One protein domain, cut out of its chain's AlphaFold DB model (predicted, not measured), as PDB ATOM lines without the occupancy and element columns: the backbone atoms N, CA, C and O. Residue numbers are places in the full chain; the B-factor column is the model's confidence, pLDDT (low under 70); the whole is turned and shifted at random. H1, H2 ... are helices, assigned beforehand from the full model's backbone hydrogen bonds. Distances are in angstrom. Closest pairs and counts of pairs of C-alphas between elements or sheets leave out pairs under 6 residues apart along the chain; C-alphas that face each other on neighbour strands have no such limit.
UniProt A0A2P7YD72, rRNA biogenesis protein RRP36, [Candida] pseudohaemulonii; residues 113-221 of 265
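What this domain is: This is residues 113 to 221 of the 265 residues of the protein "rRNA biogenesis protein RRP36" of [Candida] pseudohaemulonii (UniProt A0A2P7YD72). One very long helix, H4, makes the longest axis, and the shorter H2 is folded back over its first part, with the small H3 at the turn between them. Short H1 precedes H2, a loose stretch with no named element, residues 113 to 132, leads into H1, and residues 212 to 221 fold back past the end of H4. The printed part has 109 residues, with four named helices in the order H1, H2, H3, H4 and no named strand, all helix in class. It is extended, with a radius of gyration of the C-alphas of 22.6 A, and flat, spanning 68 by 50 by 21 A.

Where its parts are: Start at Lys 113 and read on to C-alpha 133 at (85.512, 112.334, 77.997), where H1, residues 133 to 139, begins. H2, residues 143 to 159, runs 24.2 A, and H3 is residues 161 to 166. Find C-alpha 169 at (56.315, 116.038, 51.343); from there H4, residues 169 to 211, runs 62.6 A to C-alpha 211 at (85.956, 113.966, 106.425).

How they stand to each other: H1 is apart from H2, H3 and H4. Look next at Ile 151 and Ile 179, the closest C-alphas of H2 and H4, 5.8 A apart: these helices touch, H4 with residues 172 to 186 alone. They run opposite ways at a shallow tilt of 34 degrees, only just short of steep. H2, with residues 157 to 158 alone, and H3 only just touch, with 3 pairs of C-alphas within 8 A, and only at the corner; the closest C-alphas, of Leu 158 and Arg 164, are 5.6 A apart. H3 and H4 are close but not clearly touching, the closest C-alphas, of Arg 164 and Val 172, being 7.2 A apart. In H1, H2 and H4 every O i to N i+4 pair is within hydrogen-bond range; in H3, 1 of 2.

The domain as a whole: The C-alphas of Lys 166 and Gly 213, the two farthest apart, are 68.5 A apart. The printed part has no cut, and its three links between helices are tight. Residues 119 to 124, 128 to 133 and 138 to 143 stand free. Look at residues 113 to 118 for pLDDT under 70; the mean of the printed part is 91.9.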
ATOM      1  N   LYS A 113     101.736  94.872  58.692       63.00
ATOM      2  CA  LYS A 113     100.903  96.055  59.010       63.00
ATOM      3  C   LYS A 113      99.775  95.784  60.023       63.00
ATOM      4  O   LYS A 113      99.169  96.723  60.519       63.00
ATOM      5  N   LYS A 114      99.462  94.508  60.282       63.94
ATOM      6  CA  LYS A 114      98.501  94.065  61.300       63.94
ATOM      7  C   LYS A 114      99.074  94.116  62.724       63.94
ATOM      8  O   LYS A 114      98.297  94.263  63.660       63.94
ATOM      9  N   ASP A 115     100.395  94.007  62.861       63.19
ATOM     10  CA  ASP A 115     101.114  93.980  64.141       63.19
ATOM     11  C   ASP A 115     101.547  95.390  64.577       63.19
ATOM     12  O   ASP A 115     101.702  95.668  65.764       63.19
ATOM     13  N   THR A 116     101.721  96.301  63.618       64.25
ATOM     14  CA  THR A 116     101.789  97.748  63.860       64.25
ATOM     15  C   THR A 116     100.371  98.291  64.002       64.25
ATOM     16  O   THR A 116      99.471  97.780  63.338       64.25
ATOM     17  N   THR A 117     100.146  99.307  64.844       63.91
ATOM     18  CA  THR A 117      98.826  99.932  65.041       63.91
ATOM     19  C   THR A 117      98.101 100.076  63.702       63.91
ATOM     20  O   THR A 117      98.620 100.700  62.780       63.91
ATOM     21  N   LEU A 118      96.912  99.466  63.584       65.44
ATOM     22  CA  LEU A 118      96.122  99.383  62.339       65.44
ATOM     23  C   LEU A 118      95.916 100.744  61.651       65.44
ATOM     24  O   LEU A 118      95.592 100.806  60.465       65.44
ATOM     25  N   TYR A 119      96.093 101.823  62.408       70.44
ATOM     26  CA  TYR A 119      96.025 103.191  61.953       70.44
ATOM     27  C   TYR A 119      97.427 103.796  61.892       70.44
ATOM     28  O   TYR A 119      98.114 103.924  62.901       70.44
ATOM     29  N   THR A 120      97.818 104.214  60.691       74.88
ATOM     30  CA  THR A 120      98.994 105.062  60.435       74.88
ATOM     31  C   THR A 120      98.707 106.545  60.690       74.88
ATOM     32  O   THR A 120      99.574 107.390  60.502       74.88
ATOM     33  N   ASP A 121      97.464 106.878  61.034       82.50
ATOM     34  CA  ASP A 121      97.034 108.236  61.336       82.50
ATOM     35  C   ASP A 121      97.265 108.509  62.821       82.50
ATOM     36  O   ASP A 121      96.731 107.815  63.689       82.50
ATOM     37  N   VAL A 122      98.046 109.555  63.082       83.75
ATOM     38  CA  VAL A 122      98.457 110.042  64.403       83.75
ATOM     39  C   VAL A 122      97.267 110.203  65.356       83.75
ATOM     40  O   VAL A 122      97.388 109.960  66.551       83.75
ATOM     41  N   ARG A 123      96.077 110.545  64.844       81.31
ATOM     42  CA  ARG A 123      94.855 110.695  65.657       81.31
ATOM     43  C   ARG A 123      94.396 109.401  66.321       81.31
ATOM     44  O   ARG A 123      93.664 109.447  67.308       81.31
ATOM     45  N   PHE A 124      94.767 108.266  65.747       81.50
ATOM     46  CA  PHE A 124      94.393 106.936  66.214       81.50
ATOM     47  C   PHE A 124      95.607 106.145  66.707       81.50
ATOM     48  O   PHE A 124      95.488 104.946  66.968       81.50
ATOM     49  N   ASP A 125      96.762 106.802  66.832       82.69
ATOM     50  CA  ASP A 125      97.946 106.198  67.412       82.69
ATOM     51  C   ASP A 125      97.712 105.956  68.912       82.69
ATOM     52  O   ASP A 125      97.333 106.846  69.680       82.69
ATOM     53  N   ALA A 126      97.921 104.705  69.322       82.19
ATOM     54  CA  ALA A 126      97.730 104.256  70.692       82.19
ATOM     55  C   ALA A 126      98.670 104.970  71.680       82.19
ATOM     56  O   ALA A 126      98.342 105.039  72.868       82.19
ATOM     57  N   ALA A 127      99.786 105.534  71.200       84.44
ATOM     58  CA  ALA A 127     100.732 106.300  72.008       84.44
ATOM     59  C   ALA A 127     100.092 107.527  72.688       84.44
ATOM     60  O   ALA A 127     100.464 107.865  73.810       84.44
ATOM     61  N   TYR A 128      99.083 108.153  72.069       83.31
ATOM     62  CA  TYR A 128      98.390 109.318  72.641       83.31
ATOM     63  C   TYR A 128      97.336 108.958  73.705       83.31
ATOM     64  O   TYR A 128      96.781 109.843  74.361       83.31
ATOM     65  N   GLY A 129      97.060 107.668  73.919       85.00
ATOM     66  CA  GLY A 129      96.125 107.194  74.937       85.00
ATOM     67  C   GLY A 129      94.642 107.431  74.615       85.00
ATOM     68  O   GLY A 129      94.239 107.681  73.481       85.00
ATOM     69  N   LYS A 130      93.780 107.285  75.632       86.81
ATOM     70  CA  LYS A 130      92.319 107.430  75.490       86.81
ATOM     71  C   LYS A 130      91.882 108.866  75.772       86.81
ATOM     72  O   LYS A 130      92.343 109.486  76.726       86.81
ATOM     73  N   ALA A 131      90.913 109.357  75.001       88.56
ATOM     74  CA  ALA A 131      90.356 110.690  75.202       88.56
ATOM     75  C   ALA A 131      89.671 110.840  76.577       88.56
ATOM     76  O   ALA A 131      88.852 110.010  76.985       88.56
ATOM     77  N   ASN A 132      89.961 111.949  77.261       91.50
ATOM     78  CA  ASN A 132      89.314 112.326  78.516       91.50
ATOM     79  C   ASN A 132      87.907 112.874  78.250       91.50
ATOM     80  O   ASN A 132      87.722 114.070  78.020       91.50
ATOM     81  N   TRP A 133      86.905 111.997  78.309       90.94
ATOM     82  CA  TRP A 133      85.512 112.334  77.997       90.94
ATOM     83  C   TRP A 133      84.930 113.474  78.835       90.94
ATOM     84  O   TRP A 133      84.096 114.216  78.321       90.94
ATOM     85  N   ASP A 134      85.361 113.629  80.089       92.12
ATOM     86  CA  ASP A 134      84.885 114.705  80.964       92.12
ATOM     87  C   ASP A 134      85.412 116.077  80.523       92.12
ATOM     88  O   ASP A 134      84.655 117.044  80.520       92.12
ATOM     89  N   ARG A 135      86.678 116.157  80.083       94.50
ATOM     90  CA  ARG A 135      87.259 117.395  79.537       94.50
ATOM     91  C   ARG A 135      86.562 117.781  78.240       94.50
ATOM     92  O   ARG A 135      85.953 118.838  78.174       94.50
ATOM     93  N   VAL A 136      86.484 116.838  77.299       94.44
ATOM     94  CA  VAL A 136      85.754 117.008  76.032       94.44
ATOM     95  C   VAL A 136      84.309 117.450  76.285       94.44
ATOM     96  O   VAL A 136      83.776 118.307  75.587       94.44
ATOM     97  N   ARG A 137      83.639 116.886  77.294       94.94
ATOM     98  CA  ARG A 137      82.261 117.271  77.606       94.94
ATOM     99  C   ARG A 137      82.143 118.731  78.052       94.94
ATOM    100  O   ARG A 137      81.149 119.360  77.687       94.94
ATOM    101  N   ASN A 138      83.112 119.227  78.818       95.00
ATOM    102  CA  ASN A 138      83.160 120.609  79.289       95.00
ATOM    103  C   ASN A 138      83.545 121.567  78.155       95.00
ATOM    104  O   ASN A 138      82.827 122.534  77.920       95.00
ATOM    105  N   ASP A 139      84.604 121.249  77.408       96.75
ATOM    106  CA  ASP A 139      85.134 122.090  76.326       96.75
ATOM    107  C   ASP A 139      84.088 122.304  75.220       96.75
ATOM    108  O   ASP A 139      83.940 123.397  74.680       96.75
ATOM    109  N   TYR A 140      83.296 121.269  74.928       96.25
ATOM    110  CA  TYR A 140      82.255 121.299  73.902       96.25
ATOM    111  C   TYR A 140      80.836 121.430  74.472       96.25
ATOM    112  O   TYR A 140      79.864 121.048  73.814       96.25
ATOM    113  N   ALA A 141      80.683 121.957  75.692       95.56
ATOM    114  CA  ALA A 141      79.368 122.127  76.306       95.56
ATOM    115  C   ALA A 141      78.463 123.090  75.527       95.56
ATOM    116  O   ALA A 141      77.261 122.845  75.415       95.56
ATOM    117  N   PHE A 142      79.055 124.115  74.910       96.44
ATOM    118  CA  PHE A 142      78.345 125.111  74.111       96.44
ATOM    119  C   PHE A 142      77.552 124.491  72.951       96.44
ATOM    120  O   PHE A 142      76.475 124.978  72.620       96.44
ATOM    121  N   LEU A 143      78.019 123.375  72.367       96.81
ATOM    122  CA  LEU A 143      77.344 122.715  71.242       96.81
ATOM    123  C   LEU A 143      75.914 122.280  71.571       96.81
ATOM    124  O   LEU A 143      75.102 122.110  70.663       96.81
ATOM    125  N   ASP A 144      75.584 122.081  72.845       95.88
ATOM    126  CA  ASP A 144      74.219 121.740  73.228       95.88
ATOM    127  C   ASP A 144      73.250 122.891  72.993       95.88
ATOM    128  O   ASP A 144      72.105 122.646  72.623       95.88
ATOM    129  N   ASP A 145      73.696 124.134  73.156       96.56
ATOM    130  CA  ASP A 145      72.858 125.303  72.909       96.56
ATOM    131  C   ASP A 145      72.659 125.523  71.409       96.56
ATOM    132  O   ASP A 145      71.529 125.747  70.974       96.56
ATOM    133  N   TYR A 146      73.700 125.295  70.602       97.44
ATOM    134  CA  TYR A 146      73.579 125.269  69.140       97.44
ATOM    135  C   TYR A 146      72.576 124.209  68.676       97.44
ATOM    136  O   TYR A 146      71.663 124.523  67.917       97.44
ATOM    137  N   ARG A 147      72.665 122.977  69.196       96.38
ATOM    138  CA  ARG A 147      71.714 121.899  68.867       96.38
ATOM    139  C   ARG A 147      70.283 122.241  69.273       96.38
ATOM    140  O   ARG A 147      69.352 121.948  68.530       96.38
ATOM    141  N   LYS A 148      70.074 122.850  70.449       97.31
ATOM    142  CA  LYS A 148      68.734 123.298  70.877       97.31
ATOM    143  C   LYS A 148      68.185 124.357  69.929       97.31
ATOM    144  O   LYS A 148      67.006 124.296  69.593       97.31
ATOM    145  N   ASN A 149      69.015 125.311  69.518       98.12
ATOM    146  CA  ASN A 149      68.613 126.373  68.602       98.12
ATOM    147  C   ASN A 149      68.294 125.816  67.210       98.12
ATOM    148  O   ASN A 149      67.252 126.153  66.661       98.12
ATOM    149  N   GLU A 150      69.105 124.890  66.698       97.25
ATOM    150  CA  GLU A 150      68.853 124.181  65.438       97.25
ATOM    151  C   GLU A 150      67.523 123.413  65.478       97.25
ATOM    152  O   GLU A 150      66.700 123.537  64.573       97.25
ATOM    153  N   ILE A 151      67.250 122.676  66.564       97.81
ATOM    154  CA  ILE A 151      65.964 121.983  66.746       97.81
ATOM    155  C   ILE A 151      64.804 122.984  66.729       97.81
ATOM    156  O   ILE A 151      63.807 122.730  66.057       97.81
ATOM    157  N   LYS A 152      64.922 124.113  67.439       98.00
ATOM    158  CA  LYS A 152      63.881 125.152  67.474       98.00
ATOM    159  C   LYS A 152      63.627 125.752  66.091       98.00
ATOM    160  O   LYS A 152      62.470 125.906  65.722       98.00
ATOM    161  N   GLN A 153      64.681 126.042  65.330       97.38
ATOM    162  CA  GLN A 153      64.576 126.566  63.964       97.38
ATOM    163  C   GLN A 153      63.912 125.557  63.022       97.38
ATOM    164  O   GLN A 153      62.998 125.897  62.278       97.38
ATOM    165  N   MET A 154      64.304 124.281  63.076       96.62
ATOM    166  CA  MET A 154      63.650 123.261  62.252       96.62
ATOM    167  C   MET A 154      62.184 123.048  62.651       96.62
ATOM    168  O   MET A 154      61.335 122.810  61.795       96.62
ATOM    169  N   GLN A 155      61.866 123.159  63.943       97.12
ATOM    170  CA  GLN A 155      60.487 123.114  64.424       97.12
ATOM    171  C   GLN A 155      59.672 124.330  63.979       97.12
ATOM    172  O   GLN A 155      58.515 124.147  63.608       97.12
ATOM    173  N   SER A 156      60.239 125.540  63.986       97.25
ATOM    174  CA  SER A 156      59.530 126.732  63.507       97.25
ATOM    175  C   SER A 156      59.198 126.603  62.025       97.25
ATOM    176  O   SER A 156      58.035 126.741  61.674       97.25
ATOM    177  N   ILE A 157      60.151 126.167  61.193       95.50
ATOM    178  CA  ILE A 157      59.918 125.901  59.760       95.50
ATOM    179  C   ILE A 157      58.764 124.906  59.553       95.50
ATOM    180  O   ILE A 157      57.933 125.085  58.667       95.50
ATOM    181  N   LEU A 158      58.688 123.853  60.375       94.62
ATOM    182  CA  LEU A 158      57.627 122.849  60.267       94.62
ATOM    183  C   LEU A 158      56.256 123.370  60.734       94.62
ATOM    184  O   LEU A 158      55.220 122.931  60.225       94.62
ATOM    185  N   ASN A 159      56.243 124.268  61.718       95.31
ATOM    186  CA  ASN A 159      55.027 124.866  62.264       95.31
ATOM    187  C   ASN A 159      54.494 125.994  61.369       95.31
ATOM    188  O   ASN A 159      53.277 126.175  61.260       95.31
ATOM    189  N   ASP A 160      55.388 126.713  60.694       96.19
ATOM    190  CA  ASP A 160      55.061 127.801  59.784       96.19
ATOM    191  C   ASP A 160      54.429 127.243  58.508       96.19
ATOM    192  O   ASP A 160      55.093 126.712  57.619       96.19
ATOM    193  N   LYS A 161      53.103 127.393  58.391       92.56
ATOM    194  CA  LYS A 161      52.323 126.862  57.258       92.56
ATOM    195  C   LYS A 161      52.859 127.321  55.895       92.56
ATOM    196  O   LYS A 161      52.828 126.536  54.956       92.56
ATOM    197  N   LYS A 162      53.358 128.562  55.813       94.06
ATOM    198  CA  LYS A 162      53.903 129.171  54.586       94.06
ATOM    199  C   LYS A 162      55.213 128.527  54.138       94.06
ATOM    200  O   LYS A 162      55.402 128.303  52.950       94.06
ATOM    201  N   GLU A 163      56.116 128.245  55.071       91.12
ATOM    202  CA  GLU A 163      57.388 127.593  54.746       91.12
ATOM    203  C   GLU A 163      57.168 126.108  54.486       91.12
ATOM    204  O   GLU A 163      57.685 125.551  53.522       91.12
ATOM    205  N   ARG A 164      56.287 125.480  55.268       91.38
ATOM    206  CA  ARG A 164      55.897 124.089  55.063       91.38
ATOM    207  C   ARG A 164      55.233 123.839  53.708       91.38
ATOM    208  O   ARG A 164      55.479 122.787  53.134       91.38
ATOM    209  N   SER A 165      54.414 124.759  53.192       91.12
ATOM    210  CA  SER A 165      53.776 124.596  51.876       91.12
ATOM    211  C   SER A 165      54.748 124.714  50.701       91.12
ATOM    212  O   SER A 165      54.430 124.250  49.614       91.12
ATOM    213  N   LYS A 166      55.916 125.340  50.902       94.12
ATOM    214  CA  LYS A 166      56.970 125.434  49.877       94.12
ATOM    215  C   LYS A 166      57.802 124.155  49.777       94.12
ATOM    216  O   LYS A 166      58.473 123.951  48.772       94.12
ATOM    217  N   LEU A 167      57.784 123.331  50.822       92.38
ATOM    218  CA  LEU A 167      58.573 122.110  50.916       92.38
ATOM    219  C   LEU A 167      57.810 120.927  50.322       92.38
ATOM    220  O   LEU A 167      56.606 120.766  50.533       92.38
ATOM    221  N   SER A 168      58.531 120.045  49.635       95.69
ATOM    222  CA  SER A 168      57.981 118.760  49.208       95.69
ATOM    223  C   SER A 168      57.657 117.887  50.423       95.69
ATOM    224  O   SER A 168      58.334 117.945  51.453       95.69
ATOM    225  N   GLN A 169      56.669 117.001  50.295       94.00
ATOM    226  CA  GLN A 169      56.315 116.038  51.343       94.00
ATOM    227  C   GLN A 169      57.537 115.243  51.841       94.00
ATOM    228  O   GLN A 169      57.707 115.042  53.044       94.00
ATOM    229  N   ARG A 170      58.446 114.882  50.928       95.88
ATOM    230  CA  ARG A 170      59.705 114.203  51.258       95.88
ATOM    231  C   ARG A 170      60.636 115.062  52.118       95.88
ATOM    232  O   ARG A 170      61.257 114.561  53.050       95.88
ATOM    233  N   GLU A 171      60.725 116.357  51.838       95.38
ATOM    234  CA  GLU A 171      61.570 117.286  52.598       95.38
ATOM    235  C   GLU A 171      61.012 117.525  54.002       95.38
ATOM    236  O   GLU A 171      61.765 117.611  54.974       95.38
ATOM    237  N   VAL A 172      59.683 117.567  54.126       95.81
ATOM    238  CA  VAL A 172      58.987 117.643  55.415       95.81
ATOM    239  C   VAL A 172      59.291 116.411  56.273       95.81
ATOM    240  O   VAL A 172      59.522 116.534  57.478       95.81
ATOM    241  N   GLU A 173      59.308 115.221  55.677       96.50
ATOM    242  CA  GLU A 173      59.667 113.975  56.363       96.50
ATOM    243  C   GLU A 173      61.143 113.944  56.765       96.50
ATOM    244  O   GLU A 173      61.454 113.647  57.922       96.50
ATOM    245  N   ASP A 174      62.044 114.347  55.868       96.56
ATOM    246  CA  ASP A 174      63.474 114.461  56.157       96.56
ATOM    247  C   ASP A 174      63.740 115.446  57.309       96.56
ATOM    248  O   ASP A 174      64.570 115.180  58.185       96.56
ATOM    249  N   LEU A 175      63.020 116.573  57.360       96.69
ATOM    250  CA  LEU A 175      63.100 117.537  58.461       96.69
ATOM    251  C   LEU A 175      62.613 116.941  59.782       96.69
ATOM    252  O   LEU A 175      63.311 117.047  60.793       96.69
ATOM    253  N   LYS A 176      61.457 116.264  59.791       96.75
ATOM    254  CA  LYS A 176      60.947 115.573  60.990       96.75
ATOM    255  C   LYS A 176      61.940 114.531  61.499       96.75
ATOM    256  O   LYS A 176      62.214 114.481  62.700       96.75
ATOM    257  N   PHE A 177      62.522 113.746  60.595       97.62
ATOM    258  CA  PHE A 177      63.524 112.744  60.937       97.62
ATOM    259  C   PHE A 177      64.782 113.382  61.541       97.62
ATOM    260  O   PHE A 177      65.278 112.926  62.574       97.62
ATOM    261  N   LYS A 178      65.278 114.478  60.954       97.50
ATOM    262  CA  LYS A 178      66.418 115.228  61.502       97.50
ATOM    263  C   LYS A 178      66.118 115.770  62.899       97.50
ATOM    264  O   LYS A 178      66.950 115.602  63.789       97.50
ATOM    265  N   ILE A 179      64.933 116.350  63.120       97.94
ATOM    266  CA  ILE A 179      64.502 116.840  64.440       97.94
ATOM    267  C   ILE A 179      64.538 115.695  65.455       97.94
ATOM    268  O   ILE A 179      65.157 115.829  66.510       97.94
ATOM    269  N   GLN A 180      63.932 114.553  65.124       97.56
ATOM    270  CA  GLN A 180      63.897 113.382  65.997       97.56
ATOM    271  C   GLN A 180      65.307 112.858  66.314       97.56
ATOM    272  O   GLN A 180      65.609 112.535  67.465       97.56
ATOM    273  N   SER A 181      66.184 112.796  65.311       97.19
ATOM    274  CA  SER A 181      67.570 112.346  65.466       97.19
ATOM    275  C   SER A 181      68.371 113.270  66.391       97.19
ATOM    276  O   SER A 181      69.019 112.800  67.332       97.19
ATOM    277  N   LEU A 182      68.271 114.590  66.193       96.75
ATOM    278  CA  LEU A 182      68.939 115.580  67.040       96.75
ATOM    279  C   LEU A 182      68.401 115.564  68.473       96.75
ATOM    280  O   LEU A 182      69.192 115.584  69.417       96.75
ATOM    281  N   GLN A 183      67.081 115.466  68.651       97.19
ATOM    282  CA  GLN A 183      66.455 115.345  69.970       97.19
ATOM    283  C   GLN A 183      66.927 114.084  70.699       97.19
ATOM    284  O   GLN A 183      67.379 114.171  71.838       97.19
ATOM    285  N   SER A 184      66.925 112.933  70.022       96.88
ATOM    286  CA  SER A 184      67.424 111.670  70.575       96.88
ATOM    287  C   SER A 184      68.893 111.779  70.995       96.88
ATOM    288  O   SER A 184      69.267 111.410  72.113       96.88
ATOM    289  N   ARG A 185      69.745 112.371  70.149       95.31
ATOM    290  CA  ARG A 185      71.159 112.599  70.475       95.31
ATOM    291  C   ARG A 185      71.320 113.507  71.693       95.31
ATOM    292  O   ARG A 185      72.131 113.221  72.569       95.31
ATOM    293  N   LEU A 186      70.535 114.570  71.785       96.38
ATOM    294  CA  LEU A 186      70.575 115.498  72.910       96.38
ATOM    295  C   LEU A 186      70.098 114.824  74.209       96.38
ATOM    296  O   LEU A 186      70.726 114.978  75.257       96.38
ATOM    297  N   ASP A 187      69.053 114.005  74.145       95.00
ATOM    298  CA  ASP A 187      68.540 113.267  75.299       95.00
ATOM    299  C   ASP A 187      69.499 112.168  75.769       95.00
ATOM    300  O   ASP A 187      69.659 111.957  76.975       95.00
ATOM    301  N   THR A 188      70.197 111.483  74.857       95.38
ATOM    302  CA  THR A 188      71.255 110.531  75.243       95.38
ATOM    303  C   THR A 188      72.406 111.223  75.974       95.38
ATOM    304  O   THR A 188      72.863 110.702  76.995       95.38
ATOM    305  N   LEU A 189      72.818 112.417  75.529       94.38
ATOM    306  CA  LEU A 189      73.832 113.223  76.213       94.38
ATOM    307  C   LEU A 189      73.366 113.658  77.604       94.38
ATOM    308  O   LEU A 189      74.055 113.377  78.583       94.38
ATOM    309  N   LYS A 190      72.158 114.224  77.720       94.75
ATOM    310  CA  LYS A 190      71.561 114.579  79.018       94.75
ATOM    311  C   LYS A 190      71.519 113.387  79.968       94.75
ATOM    312  O   LYS A 190      71.891 113.505  81.129       94.75
ATOM    313  N   ASN A 191      71.101 112.221  79.481       94.19
ATOM    314  CA  ASN A 191      71.031 111.002  80.282       94.19
ATOM    315  C   ASN A 191      72.406 110.537  80.774       94.19
ATOM    316  O   ASN A 191      72.508 110.028  81.893       94.19
ATOM    317  N   ARG A 192      73.451 110.700  79.955       94.12
ATOM    318  CA  ARG A 192      74.836 110.426  80.350       94.12
ATOM    319  C   ARG A 192      75.290 111.403  81.433       94.12
ATOM    320  O   ARG A 192      75.810 110.969  82.455       94.12
ATOM    321  N   ASP A 193      75.027 112.691  81.242       95.25
ATOM    322  CA  ASP A 193      75.406 113.733  82.196       95.25
ATOM    323  C   ASP A 193      74.683 113.561  83.537       95.25
ATOM    324  O   ASP A 193      75.304 113.698  84.585       95.25
ATOM    325  N   LEU A 194      73.398 113.193  83.525       95.44
ATOM    326  CA  LEU A 194      72.645 112.845  84.734       95.44
ATOM    327  C   LEU A 194      73.276 111.659  85.470       95.44
ATOM    328  O   LEU A 194      73.439 111.710  86.686       95.44
ATOM    329  N   GLY A 195      73.679 110.612  84.743       94.62
ATOM    330  CA  GLY A 195      74.389 109.478  85.333       94.62
ATOM    331  C   GLY A 195      75.702 109.895  85.997       94.62
ATOM    332  O   GLY A 195      75.956 109.530  87.145       94.62
ATOM    333  N   ASN A 196      76.501 110.712  85.309       94.69
ATOM    334  CA  ASN A 196      77.767 111.219  85.833       94.69
ATOM    335  C   ASN A 196      77.562 112.120  87.060       94.69
ATOM    336  O   ASN A 196      78.316 111.998  88.024       94.69
ATOM    337  N   LYS A 197      76.532 112.977  87.057       95.44
ATOM    338  CA  LYS A 197      76.166 113.827  88.200       95.44
ATOM    339  C   LYS A 197      75.818 112.993  89.429       95.44
ATOM    340  O   LYS A 197      76.468 113.162  90.448       95.44
ATOM    341  N   ILE A 198      74.925 112.009  89.303       96.00
ATOM    342  CA  ILE A 198      74.534 111.126  90.418       96.00
ATOM    343  C   ILE A 198      75.748 110.412  91.024       96.00
ATOM    344  O   ILE A 198      75.894 110.345  92.242       96.00
ATOM    345  N   ILE A 199      76.646 109.890  90.180       95.19
ATOM    346  CA  ILE A 199      77.867 109.225  90.653       95.19
ATOM    347  C   ILE A 199      78.793 110.229  91.349       95.19
ATOM    348  O   ILE A 199      79.385 109.906  92.378       95.19
ATOM    349  N   LYS A 200      78.936 111.436  90.793       95.31
ATOM    350  CA  LYS A 200      79.779 112.496  91.354       95.31
ATOM    351  C   LYS A 200      79.245 112.983  92.697       95.31
ATOM    352  O   LYS A 200      80.037 113.138  93.619       95.31
ATOM    353  N   ASP A 201      77.940 113.182  92.815       95.81
ATOM    354  CA  ASP A 201      77.293 113.658  94.036       95.81
ATOM    355  C   ASP A 201      77.379 112.598  95.135       95.81
ATOM    356  O   ASP A 201      77.896 112.891  96.208       95.81
ATOM    357  N   HIS A 202      77.104 111.326  94.824       96.00
ATOM    358  CA  HIS A 202      77.329 110.244  95.785       96.00
ATOM    359  C   HIS A 202      78.792 110.165  96.246       96.00
ATOM    360  O   HIS A 202      79.068 109.990  97.428       96.00
ATOM    361  N   LYS A 203      79.763 110.299  95.331       95.06
ATOM    362  CA  LYS A 203      81.185 110.327  95.712       95.06
ATOM    363  C   LYS A 203      81.498 111.501  96.643       95.06
ATOM    364  O   LYS A 203      82.247 111.312  97.596       95.06
ATOM    365  N   LYS A 204      80.943 112.688  96.383       96.12
ATOM    366  CA  LYS A 204      81.118 113.859  97.255       96.12
ATOM    367  C   LYS A 204      80.533 113.612  98.643       96.12
ATOM    368  O   LYS A 204      81.221 113.887  99.618       96.12
ATOM    369  N   ASP A 205      79.330 113.050  98.729       95.44
ATOM    370  CA  ASP A 205      78.659 112.775 100.003       95.44
ATOM    371  C   ASP A 205      79.465 111.792 100.857       95.44
ATOM    372  O   ASP A 205      79.681 112.022 102.044       95.44
ATOM    373  N   GLN A 206      79.975 110.718 100.251       95.12
ATOM    374  CA  GLN A 206      80.783 109.714 100.953       95.12
ATOM    375  C   GLN A 206      82.121 110.293 101.426       95.12
ATOM    376  O   GLN A 206      82.549 110.043 102.549       95.12
ATOM    377  N   MET A 207      82.757 111.134 100.606       94.69
ATOM    378  CA  MET A 207      83.967 111.854 101.012       94.69
ATOM    379  C   MET A 207      83.686 112.856 102.136       94.69
ATOM    380  O   MET A 207      84.512 113.015 103.028       94.69
ATOM    381  N   ALA A 208      82.525 113.517 102.133       95.75
ATOM    382  CA  ALA A 208      82.127 114.422 103.204       95.75
ATOM    383  C   ALA A 208      81.894 113.677 104.528       95.75
ATOM    384  O   ALA A 208      82.351 114.147 105.564       95.75
ATOM    385  N   LYS A 209      81.250 112.504 104.499       95.50
ATOM    386  CA  LYS A 209      81.068 111.645 105.685       95.50
ATOM    387  C   LYS A 209      82.393 111.156 106.255       95.50
ATOM    388  O   LYS A 209      82.586 111.193 107.464       95.50
ATOM    389  N   MET A 210      83.322 110.772 105.382       95.12
ATOM    390  CA  MET A 210      84.665 110.381 105.803       95.12
ATOM    391  C   MET A 210      85.428 111.551 106.434       95.12
ATOM    392  O   MET A 210      85.982 111.407 107.516       95.12
ATOM    393  N   ARG A 211      85.363 112.750 105.839       94.06
ATOM    394  CA  ARG A 211      85.956 113.966 106.425       94.06
ATOM    395  C   ARG A 211      85.369 114.334 107.788       94.06
ATOM    396  O   ARG A 211      86.089 114.861 108.624       94.06
ATOM    397  N   LYS A 212      84.077 114.076 108.000       95.12
ATOM    398  CA  LYS A 212      83.401 114.270 109.292       95.12
ATOM    399  C   LYS A 212      83.739 113.190 110.326       95.12
ATOM    400  O   LYS A 212      83.375 113.351 111.483       95.12
ATOM    401  N   GLY A 213      84.388 112.096 109.922       93.44
ATOM    402  CA  GLY A 213      84.678 110.952 110.786       93.44
ATOM    403  C   GLY A 213      83.508 109.979 110.978       93.44
ATOM    404  O   GLY A 213      83.653 109.006 111.707       93.44
ATOM    405  N   GLU A 214      82.366 110.181 110.306       93.25
ATOM    406  CA  GLU A 214      81.218 109.254 110.363       93.25
ATOM    407  C   GLU A 214      81.538 107.895 109.712       93.25
ATOM    408  O   GLU A 214      80.892 106.889 110.000       93.25
ATOM    409  N   GLN A 215      82.510 107.863 108.793       90.94
ATOM    410  CA  GLN A 215      82.948 106.653 108.096       90.94
ATOM    411  C   GLN A 215      84.467 106.624 107.952       90.94
ATOM    412  O   GLN A 215      85.073 107.620 107.573       90.94
ATOM    413  N   VAL A 216      85.073 105.454 108.171       89.56
ATOM    414  CA  VAL A 216      86.526 105.267 108.004       89.56
ATOM    415  C   VAL A 216      86.918 105.275 106.521       89.56
ATOM    416  O   VAL A 216      87.852 105.965 106.130       89.56
ATOM    417  N   ASN A 217      86.165 104.559 105.676       90.38
ATOM    418  CA  ASN A 217      86.434 104.434 104.240       90.38
ATOM    419  C   ASN A 217      85.216 104.863 103.403       90.38
ATOM    420  O   ASN A 217      84.089 104.500 103.749       90.38
ATOM    421  N   PRO A 218      85.410 105.576 102.275       91.69
ATOM    422  CA  PRO A 218      84.307 106.008 101.425       91.69
ATOM    423  C   PRO A 218      83.660 104.815 100.712       91.69
ATOM    424  O   PRO A 218      84.324 104.047 100.012       91.69
ATOM    425  N   TYR A 219      82.339 104.681 100.833       92.69
ATOM    426  CA  TYR A 219      81.601 103.627 100.143       92.69
ATOM    427  C   TYR A 219      81.399 103.956  98.655       92.69
ATOM    428  O   TYR A 219      80.804 104.975  98.299       92.69
ATOM    429  N   PHE A 220      81.837 103.075  97.752       92.25
ATOM    430  CA  PHE A 220      81.622 103.228  96.310       92.25
ATOM    431  C   PHE A 220      80.518 102.289  95.808       92.25
ATOM    432  O   PHE A 220      80.629 101.071  95.916       92.25
ATOM    433  N   LEU A 221      79.472 102.861  95.199       93.56
ATOM    434  CA  LEU A 221      78.341 102.105  94.646       93.56
ATOM    435  C   LEU A 221      78.790 101.092  93.591       93.56
ATOM    436  O   LEU A 221      79.524 101.437  92.654       93.56
TER     437      LEU A 221